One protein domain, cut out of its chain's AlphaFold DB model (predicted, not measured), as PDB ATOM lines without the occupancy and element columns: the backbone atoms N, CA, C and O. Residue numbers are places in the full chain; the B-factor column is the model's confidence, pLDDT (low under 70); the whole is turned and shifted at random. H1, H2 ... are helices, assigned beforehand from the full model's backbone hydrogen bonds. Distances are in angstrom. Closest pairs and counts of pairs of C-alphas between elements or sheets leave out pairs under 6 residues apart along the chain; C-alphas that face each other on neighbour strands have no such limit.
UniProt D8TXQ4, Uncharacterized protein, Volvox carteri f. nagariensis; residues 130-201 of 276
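AT A GLANCE: This is residues 130 to 201 of the 276 residues of an uncharacterized protein of Volvox carteri f. nagariensis (UniProt D8TXQ4). One long, straight helix, H2, makes most of the length of a rod-like model, with the short helix H1 set crosswise near its first end and a loop of chain, residues 183 to 201, at its other end that turns out and folds back. The midpart of H2, residues 167 to 172, stands free. The printed part has 72 residues with two named helices, H1 then H2, and no named strand; the class is all helix. It is only just extended, close to loose, with a radius of gyration of the C-alphas of 17.2 A, and spans 50 by 21 by 14 A.

IN THESE COORDINATES: Start at Met 130 and read on to C-alpha 137 at (18.251, 5.704, 26.240), where H1 begins; it holds residues 137 to 146 and measures 14.3 A. Next find C-alpha 155 at (18.100, -2.128, 23.315): from there H2, residues 155 to 182, runs 40.5 A to C-alpha 182 at (-3.393, 18.571, 50.723).

HOW THE PARTS SIT: Compare Thr 137 with Ile 158: their C-alphas, 6.4 A apart, are the closest of H1 and H2, which touch. H2 touches H1 with residues 158 to 162 alone. Their lines are about perpendicular, at 85 degrees. In H2 every O i to N i+4 pair is within hydrogen-bond range; in H1, 5 of 6 are. Past H2, look for residues 187 to 188, which pair antiparallel with residues 195 to 196.

THE WHOLE: The C-alphas farthest apart are those of Tyr 150 and Arg 190, at 51.6 A. The printed part has no cut, and the link from H1 to H2, 8 residues, is short. Residues 183 to 201 hold no named element. The mean pLDDT of the printed part is 83.6; look for values under 70 at residue 130 and residues 184 to 197.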
ATOM      1  N   MET A 130       3.911   7.055  24.127       67.44
ATOM      2  CA  MET A 130       4.459   7.647  25.345       67.44
ATOM      3  C   MET A 130       5.409   8.804  25.009       67.44
ATOM      4  O   MET A 130       6.473   8.579  24.436       67.44
ATOM      5  N   PRO A 131       5.083  10.048  25.413       73.12
ATOM      6  CA  PRO A 131       5.809  11.257  24.998       73.12
ATOM      7  C   PRO A 131       7.242  11.369  25.550       73.12
ATOM      8  O   PRO A 131       7.909  12.370  25.308       73.12
ATOM      9  N   TYR A 132       7.706  10.366  26.300       76.69
ATOM     10  CA  TYR A 132       9.024  10.321  26.934       76.69
ATOM     11  C   TYR A 132       9.877   9.131  26.478       76.69
ATOM     12  O   TYR A 132      10.994   8.990  26.963       76.69
ATOM     13  N   ARG A 133       9.380   8.286  25.562       79.75
ATOM     14  CA  ARG A 133      10.146   7.139  25.059       79.75
ATOM     15  C   ARG A 133      11.344   7.609  24.234       79.75
ATOM     16  O   ARG A 133      11.202   8.514  23.411       79.75
ATOM     17  N   GLY A 134      12.506   6.996  24.441       82.81
ATOM     18  CA  GLY A 134      13.739   7.340  23.736       82.81
ATOM     19  C   GLY A 134      14.462   8.580  24.276       82.81
ATOM     20  O   GLY A 134      15.437   9.027  23.670       82.81
ATOM     21  N   THR A 135      14.002   9.170  25.386       88.81
ATOM     22  CA  THR A 135      14.646  10.365  25.963       88.81
ATOM     23  C   THR A 135      15.803   9.995  26.879       88.81
ATOM     24  O   THR A 135      16.801  10.715  26.916       88.81
ATOM     25  N   PHE A 136      15.710   8.855  27.568       89.31
ATOM     26  CA  PHE A 136      16.708   8.423  28.541       89.31
ATOM     27  C   PHE A 136      17.668   7.364  28.001       89.31
ATOM     28  O   PHE A 136      18.623   7.037  28.690       89.31
ATOM     29  N   THR A 137      17.493   6.854  26.779       90.75
ATOM     30  CA  THR A 137      18.251   5.704  26.240       90.75
ATOM     31  C   THR A 137      19.776   5.838  26.392       90.75
ATOM     32  O   THR A 137      20.448   4.899  26.817       90.75
ATOM     33  N   LYS A 138      20.339   7.020  26.100       91.00
ATOM     34  CA  LYS A 138      21.794   7.270  26.167       91.00
ATOM     35  C   LYS A 138      22.325   7.309  27.600       91.00
ATOM     36  O   LYS A 138      23.375   6.737  27.888       91.00
ATOM     37  N   ASP A 139      21.602   7.987  28.485       93.06
ATOM     38  CA  ASP A 139      21.997   8.138  29.885       93.06
ATOM     39  C   ASP A 139      21.730   6.856  30.671       93.06
ATOM     40  O   ASP A 139      22.521   6.482  31.532       93.06
ATOM     41  N   LEU A 140      20.659   6.143  30.324       93.62
ATOM     42  CA  LEU A 140      20.274   4.888  30.941       93.62
ATOM     43  C   LEU A 140      21.307   3.795  30.671       93.62
ATOM     44  O   LEU A 140      21.682   3.104  31.608       93.62
ATOM     45  N   SER A 141      21.850   3.707  29.452       92.38
ATOM     46  CA  SER A 141      22.953   2.784  29.142       92.38
ATOM     47  C   SER A 141      24.170   3.009  30.057       92.38
ATOM     48  O   SER A 141      24.657   2.088  30.714       92.38
ATOM     49  N   ARG A 142      24.599   4.269  30.215       93.25
ATOM     50  CA  ARG A 142      25.724   4.631  31.101       93.25
ATOM     51  C   ARG A 142      25.414   4.384  32.575       93.25
ATOM     52  O   ARG A 142      26.289   3.984  33.339       93.25
ATOM     53  N   LEU A 143      24.176   4.643  32.984       94.31
ATOM     54  CA  LEU A 143      23.709   4.438  34.348       94.31
ATOM     55  C   LEU A 143      23.642   2.943  34.689       94.31
ATOM     56  O   LEU A 143      24.091   2.560  35.766       94.31
ATOM     57  N   MET A 144      23.162   2.102  33.768       93.44
ATOM     58  CA  MET A 144      23.147   0.642  33.902       93.44
ATOM     59  C   MET A 144      24.567   0.093  34.066       93.44
ATOM     60  O   MET A 144      24.820  -0.649  35.016       93.44
ATOM     61  N   TYR A 145      25.520   0.556  33.252       95.06
ATOM     62  CA  TYR A 145      26.934   0.221  33.436       95.06
ATOM     63  C   TYR A 145      27.470   0.673  34.806       95.06
ATOM     64  O   TYR A 145      28.124  -0.093  35.511       95.06
ATOM     65  N   GLY A 146      27.123   1.885  35.254       95.06
ATOM     66  CA  GLY A 146      27.482   2.385  36.589       95.06
ATOM     67  C   GLY A 146      26.902   1.565  37.751       95.06
ATOM     68  O   GLY A 146      27.471   1.561  38.843       95.06
ATOM     69  N   PHE A 147      25.801   0.846  37.520       93.19
ATOM     70  CA  PHE A 147      25.218  -0.111  38.465       93.19
ATOM     71  C   PHE A 147      25.793  -1.531  38.347       93.19
ATOM     72  O   PHE A 147      25.441  -2.387  39.160       93.19
ATOM     73  N   GLY A 148      26.711  -1.766  37.404       94.56
ATOM     74  CA  GLY A 148      27.399  -3.041  37.201       94.56
ATOM     75  C   GLY A 148      26.808  -3.923  36.099       94.56
ATOM     76  O   GLY A 148      27.110  -5.115  36.075       94.56
ATOM     77  N   ASP A 149      25.968  -3.374  35.220       93.12
ATOM     78  CA  ASP A 149      25.521  -4.062  34.005       93.12
ATOM     79  C   ASP A 149      26.605  -4.027  32.907       93.12
ATOM     80  O   ASP A 149      27.677  -3.441  33.071       93.12
ATOM     81  N   TYR A 150      26.335  -4.665  31.772       91.44
ATOM     82  CA  TYR A 150      27.212  -4.676  30.608       91.44
ATOM     83  C   TYR A 150      27.304  -3.293  29.939       91.44
ATOM     84  O   TYR A 150      26.345  -2.526  29.947       91.44
ATOM     85  N   GLU A 151      28.453  -2.976  29.332       89.50
ATOM     86  CA  GLU A 151      28.728  -1.650  28.745       89.50
ATOM     87  C   GLU A 151      27.796  -1.302  27.573       89.50
ATOM     88  O   GLU A 151      27.416  -0.144  27.405       89.50
ATOM     89  N   ASN A 152      27.363  -2.311  26.810       89.50
ATOM     90  CA  ASN A 152      26.423  -2.158  25.699       89.50
ATOM     91  C   ASN A 152      25.181  -3.038  25.924       89.50
ATOM     92  O   ASN A 152      25.086  -4.113  25.322       89.50
ATOM     93  N   PRO A 153      24.249  -2.637  26.809       91.25
ATOM     94  CA  PRO A 153      23.057  -3.424  27.080       91.25
ATOM     95  C   PRO A 153      22.158  -3.512  25.839       91.25
ATOM     96  O   PRO A 153      22.159  -2.646  24.959       91.25
ATOM     97  N   ILE A 154      21.384  -4.593  25.778       92.81
ATOM     98  CA  ILE A 154      20.438  -4.878  24.697       92.81
ATOM     99  C   ILE A 154      19.365  -3.771  24.657       92.81
ATOM    100  O   ILE A 154      18.877  -3.341  25.704       92.81
ATOM    101  N   GLN A 155      18.989  -3.294  23.465       90.44
ATOM    102  CA  GLN A 155      18.100  -2.128  23.315       90.44
ATOM    103  C   GLN A 155      16.708  -2.372  23.907       90.44
ATOM    104  O   GLN A 155      16.117  -1.494  24.527       90.44
ATOM    105  N   GLU A 156      16.211  -3.596  23.800       91.69
ATOM    106  CA  GLU A 156      14.961  -4.055  24.389       91.69
ATOM    107  C   GLU A 156      14.993  -3.940  25.917       91.69
ATOM    108  O   GLU A 156      14.012  -3.514  26.526       91.69
ATOM    109  N   THR A 157      16.132  -4.253  26.545       92.19
ATOM    110  CA  THR A 157      16.316  -4.087  27.992       92.19
ATOM    111  C   THR A 157      16.289  -2.613  28.376       92.19
ATOM    112  O   THR A 157      15.599  -2.253  29.328       92.19
ATOM    113  N   ILE A 158      16.975  -1.752  27.617       93.00
ATOM    114  CA  ILE A 158      16.966  -0.303  27.856       93.00
ATOM    115  C   ILE A 158      15.535   0.239  27.757       93.00
ATOM    116  O   ILE A 158      15.103   0.965  28.647       93.00
ATOM    117  N   ASN A 159      14.779  -0.166  26.735       92.19
ATOM    118  CA  ASN A 159      13.398   0.270  26.528       92.19
ATOM    119  C   ASN A 159      12.476  -0.144  27.686       92.19
ATOM    120  O   ASN A 159      11.690   0.665  28.171       92.19
ATOM    121  N   VAL A 160      12.594  -1.384  28.173       92.94
ATOM    122  CA  VAL A 160      11.796  -1.857  29.317       92.94
ATOM    123  C   VAL A 160      12.156  -1.102  30.595       92.94
ATOM    124  O   VAL A 160      11.272  -0.714  31.357       92.94
ATOM    125  N   VAL A 161      13.446  -0.869  30.845       93.88
ATOM    126  CA  VAL A 161      13.884  -0.120  32.029       93.88
ATOM    127  C   VAL A 161      13.470   1.353  31.929       93.88
ATOM    128  O   VAL A 161      13.088   1.941  32.940       93.88
ATOM    129  N   GLU A 162      13.479   1.940  30.731       93.19
ATOM    130  CA  GLU A 162      12.964   3.289  30.483       93.19
ATOM    131  C   GLU A 162      11.462   3.374  30.784       93.19
ATOM    132  O   GLU A 162      11.041   4.290  31.492       93.19
ATOM    133  N   ASP A 163      10.670   2.397  30.339       92.50
ATOM    134  CA  ASP A 163       9.232   2.350  30.617       92.50
ATOM    135  C   ASP A 163       8.966   2.291  32.143       92.50
ATOM    136  O   ASP A 163       8.172   3.080  32.667       92.50
ATOM    137  N   ILE A 164       9.709   1.454  32.887       94.38
ATOM    138  CA  ILE A 164       9.625   1.363  34.362       94.38
ATOM    139  C   ILE A 164      10.059   2.676  35.034       94.38
ATOM    140  O   ILE A 164       9.441   3.130  36.001       94.38
ATOM    141  N   LEU A 165      11.128   3.308  34.543       93.75
ATOM    142  CA  LEU A 165      11.642   4.568  35.081       93.75
ATOM    143  C   LEU A 165      10.622   5.700  34.914       93.75
ATOM    144  O   LEU A 165      10.358   6.443  35.863       93.75
ATOM    145  N   VAL A 166      10.047   5.835  33.718       92.69
ATOM    146  CA  VAL A 166       9.046   6.863  33.410       92.69
ATOM    147  C   VAL A 166       7.794   6.661  34.260       92.69
ATOM    148  O   VAL A 166       7.246   7.641  34.774       92.69
ATOM    149  N   GLU A 167       7.353   5.416  34.444       93.31
ATOM    150  CA  GLU A 167       6.243   5.086  35.336       93.31
ATOM    151  C   GLU A 167       6.555   5.487  36.783       93.31
ATOM    152  O   GLU A 167       5.804   6.259  37.382       93.31
ATOM    153  N   TYR A 168       7.717   5.096  37.308       94.00
ATOM    154  CA  TYR A 168       8.132   5.433  38.670       94.00
ATOM    155  C   TYR A 168       8.208   6.947  38.922       94.00
ATOM    156  O   TYR A 168       7.722   7.450  39.944       94.00
ATOM    157  N   VAL A 169       8.807   7.707  37.999       91.81
ATOM    158  CA  VAL A 169       8.912   9.170  38.122       91.81
ATOM    159  C   VAL A 169       7.527   9.807  38.066       91.81
ATOM    160  O   VAL A 169       7.224  10.689  38.874       91.81
ATOM    161  N   ARG A 170       6.657   9.343  37.163       91.06
ATOM    162  CA  ARG A 170       5.278   9.829  37.061       91.06
ATOM    163  C   ARG A 170       4.507   9.581  38.352       91.06
ATOM    164  O   ARG A 170       3.886  10.511  38.864       91.06
ATOM    165  N   GLU A 171       4.562   8.369  38.895       92.31
ATOM    166  CA  GLU A 171       3.900   8.019  40.153       92.31
ATOM    167  C   GLU A 171       4.414   8.864  41.320       92.31
ATOM    168  O   GLU A 171       3.620   9.414  42.087       92.31
ATOM    169  N   THR A 172       5.734   9.040  41.413       91.12
ATOM    170  CA  THR A 172       6.368   9.845  42.465       91.12
ATOM    171  C   THR A 172       5.940  11.311  42.378       91.12
ATOM    172  O   THR A 172       5.553  11.906  43.386       91.12
ATOM    173  N   CYS A 173       5.941  11.896  41.178       89.50
ATOM    174  CA  CYS A 173       5.502  13.272  40.956       89.50
ATOM    175  C   CYS A 173       4.005  13.445  41.244       89.50
ATOM    176  O   CYS A 173       3.627  14.381  41.943       89.50
ATOM    177  N   CYS A 174       3.149  12.530  40.783       89.56
ATOM    178  CA  CYS A 174       1.718  12.550  41.093       89.56
ATOM    179  C   CYS A 174       1.455  12.450  42.602       89.56
ATOM    180  O   CYS A 174       0.624  13.186  43.136       89.56
ATOM    181  N   ALA A 175       2.180  11.582  43.313       90.31
ATOM    182  CA  ALA A 175       2.092  11.491  44.765       90.31
ATOM    183  C   ALA A 175       2.527  12.802  45.443       90.31
ATOM    184  O   ALA A 175       1.848  13.264  46.361       90.31
ATOM    185  N   ALA A 176       3.599  13.438  44.963       88.56
ATOM    186  CA  ALA A 176       4.121  14.678  45.541       88.56
ATOM    187  C   ALA A 176       3.137  15.832  45.335       88.56
ATOM    188  O   ALA A 176       2.822  16.565  46.270       88.56
ATOM    189  N   LEU A 177       2.579  15.929  44.128       87.06
ATOM    190  CA  LEU A 177       1.520  16.868  43.772       87.06
ATOM    191  C   LEU A 177       0.292  16.692  44.683       87.06
ATOM    192  O   LEU A 177      -0.247  17.675  45.191       87.06
ATOM    193  N   ASN A 178      -0.137  15.455  44.943       86.50
ATOM    194  CA  ASN A 178      -1.272  15.183  45.828       86.50
ATOM    195  C   ASN A 178      -1.016  15.641  47.272       86.50
ATOM    196  O   ASN A 178      -1.912  16.215  47.896       86.50
ATOM    197  N   GLU A 179       0.187  15.425  47.808       83.50
ATOM    198  CA  GLU A 179       0.546  15.926  49.141       83.50
ATOM    199  C   GLU A 179       0.638  17.461  49.163       83.50
ATOM    200  O   GLU A 179       0.079  18.093  50.063       83.50
ATOM    201  N   ALA A 180       1.220  18.084  48.132       81.69
ATOM    202  CA  ALA A 180       1.265  19.541  47.991       81.69
ATOM    203  C   ALA A 180      -0.149  20.157  47.953       81.69
ATOM    204  O   ALA A 180      -0.428  21.167  48.612       81.69
ATOM    205  N   ALA A 181      -1.077  19.506  47.244       81.44
ATOM    206  CA  ALA A 181      -2.480  19.903  47.193       81.44
ATOM    207  C   ALA A 181      -3.165  19.786  48.567       81.44
ATOM    208  O   ALA A 181      -3.913  20.689  48.949       81.44
ATOM    209  N   ARG A 182      -2.881  18.727  49.345       78.75
ATOM    210  CA  ARG A 182      -3.393  18.571  50.723       78.75
ATOM    211  C   ARG A 182      -2.856  19.631  51.678       78.75
ATOM    212  O   ARG A 182      -3.598  20.090  52.541       78.75
ATOM    213  N   MET A 183      -1.599  20.044  51.516       72.38
ATOM    214  CA  MET A 183      -1.003  21.122  52.314       72.38
ATOM    215  C   MET A 183      -1.528  22.519  51.938       72.38
ATOM    216  O   MET A 183      -1.106  23.511  52.528       72.38
ATOM    217  N   GLY A 184      -2.453  22.622  50.977       65.62
ATOM    218  CA  GLY A 184      -3.071  23.886  50.586       65.62
ATOM    219  C   GLY A 184      -2.178  24.771  49.714       65.62
ATOM    220  O   GLY A 184      -2.552  25.911  49.450       65.62
ATOM    221  N   LYS A 185      -1.048  24.255  49.203       63.53
ATOM    222  CA  LYS A 185      -0.187  24.918  48.198       63.53
ATOM    223  C   LYS A 185      -0.801  24.848  46.794       63.53
ATOM    224  O   LYS A 185      -0.131  24.617  45.793       63.53
ATOM    225  N   LEU A 186      -2.113  25.032  46.710       59.84
ATOM    226  CA  LEU A 186      -2.803  25.250  45.451       59.84
ATOM    227  C   LEU A 186      -2.680  26.737  45.120       59.84
ATOM    228  O   LEU A 186      -3.606  27.512  45.360       59.84
ATOM    229  N   ASP A 187      -1.533  27.127  44.563       56.34
ATOM    230  CA  ASP A 187      -1.417  28.390  43.835       56.34
ATOM    231  C   ASP A 187      -2.372  28.295  42.633       56.34
ATOM    232  O   ASP A 187      -2.053  27.769  41.567       56.34
ATOM    233  N   ARG A 188      -3.621  28.724  42.820       58.56
ATOM    234  CA  ARG A 188      -4.562  28.936  41.720       58.56
ATOM    235  C   ARG A 188      -4.059  30.160  40.971       58.56
ATOM    236  O   ARG A 188      -4.086  31.263  41.518       58.56
ATOM    237  N   ASP A 189      -3.619  29.987  39.729       59.44
ATOM    238  CA  ASP A 189      -3.302  31.130  38.880       59.44
ATOM    239  C   ASP A 189      -4.586  31.967  38.733       59.44
ATOM    240  O   ASP A 189      -5.551  31.532  38.102       59.44
ATOM    241  N   ARG A 190      -4.625  33.171  39.328       57.81
ATOM    242  CA  ARG A 190      -5.816  34.051  39.295       57.81
ATOM    243  C   ARG A 190      -6.264  34.402  37.871       57.81
ATOM    244  O   ARG A 190      -7.414  34.781  37.685       57.81
ATOM    245  N   ALA A 191      -5.366  34.283  36.893       63.28
ATOM    246  CA  ALA A 191      -5.625  34.574  35.488       63.28
ATOM    247  C   ALA A 191      -6.232  33.393  34.707       63.28
ATOM    248  O   ALA A 191      -7.066  33.620  33.837       63.28
ATOM    249  N   SER A 192      -5.840  32.145  34.995       64.50
ATOM    250  CA  SER A 192      -6.282  30.959  34.239       64.50
ATOM    251  C   SER A 192      -7.241  30.056  35.019       64.50
ATOM    252  O   SER A 192      -7.809  29.130  34.446       64.50
ATOM    253  N   GLY A 193      -7.416  30.275  36.330       59.97
ATOM    254  CA  GLY A 193      -8.221  29.425  37.220       59.97
ATOM    255  C   GLY A 193      -7.663  28.005  37.411       59.97
ATOM    256  O   GLY A 193      -8.160  27.249  38.259       59.97
ATOM    257  N   ALA A 194      -6.619  27.657  36.653       63.22
ATOM    258  CA  ALA A 194      -5.953  26.375  36.690       63.22
ATOM    259  C   ALA A 194      -5.096  26.271  37.963       63.22
ATOM    260  O   ALA A 194      -4.454  27.247  38.371       63.22
ATOM    261  N   PRO A 195      -5.092  25.104  38.624       61.19
ATOM    262  CA  PRO A 195      -4.174  24.853  39.720       61.19
ATOM    263  C   PRO A 195      -2.744  24.830  39.166       61.19
ATOM    264  O   PRO A 195      -2.368  23.903  38.451       61.19
ATOM    265  N   LYS A 196      -1.938  25.845  39.488       63.38
ATOM    266  CA  LYS A 196      -0.504  25.835  39.209       63.38
ATOM    267  C   LYS A 196       0.171  25.080  40.343       63.38
ATOM    268  O   LYS A 196       0.666  25.658  41.307       63.38
ATOM    269  N   LEU A 197       0.095  23.759  40.266       67.12
ATOM    270  CA  LEU A 197       0.619  22.891  41.305       67.12
ATOM    271  C   LEU A 197       2.135  22.775  41.117       67.12
ATOM    272  O   LEU A 197       2.615  22.094  40.214       67.12
ATOM    273  N   LYS A 198       2.879  23.531  41.925       77.56
ATOM    274  CA  LYS A 198       4.341  23.479  41.974       77.56
ATOM    275  C   LYS A 198       4.739  22.409  42.982       77.56
ATOM    276  O   LYS A 198       4.234  22.420  44.101       77.56
ATOM    277  N   VAL A 199       5.616  21.498  42.570       82.75
ATOM    278  CA  VAL A 199       6.250  20.537  43.478       82.75
ATOM    279  C   VAL A 199       7.475  21.211  44.075       82.75
ATOM    280  O   VAL A 199       8.382  21.588  43.333       82.75
ATOM    281  N   ASP A 200       7.503  21.361  45.396       86.44
ATOM    282  CA  ASP A 200       8.687  21.829  46.108       86.44
ATOM    283  C   ASP A 200       9.576  20.637  46.514       86.44
ATOM    284  O   ASP A 200       9.109  19.512  46.704       86.44
ATOM    285  N   GLU A 201      10.865  20.891  46.772       87.94
ATOM    286  CA  GLU A 201      11.808  19.896  47.326       87.94
ATOM    287  C   GLU A 201      11.279  19.247  48.621       87.94
ATOM    288  O   GLU A 201      11.516  18.070  48.901       87.94
TER     289      GLU A 201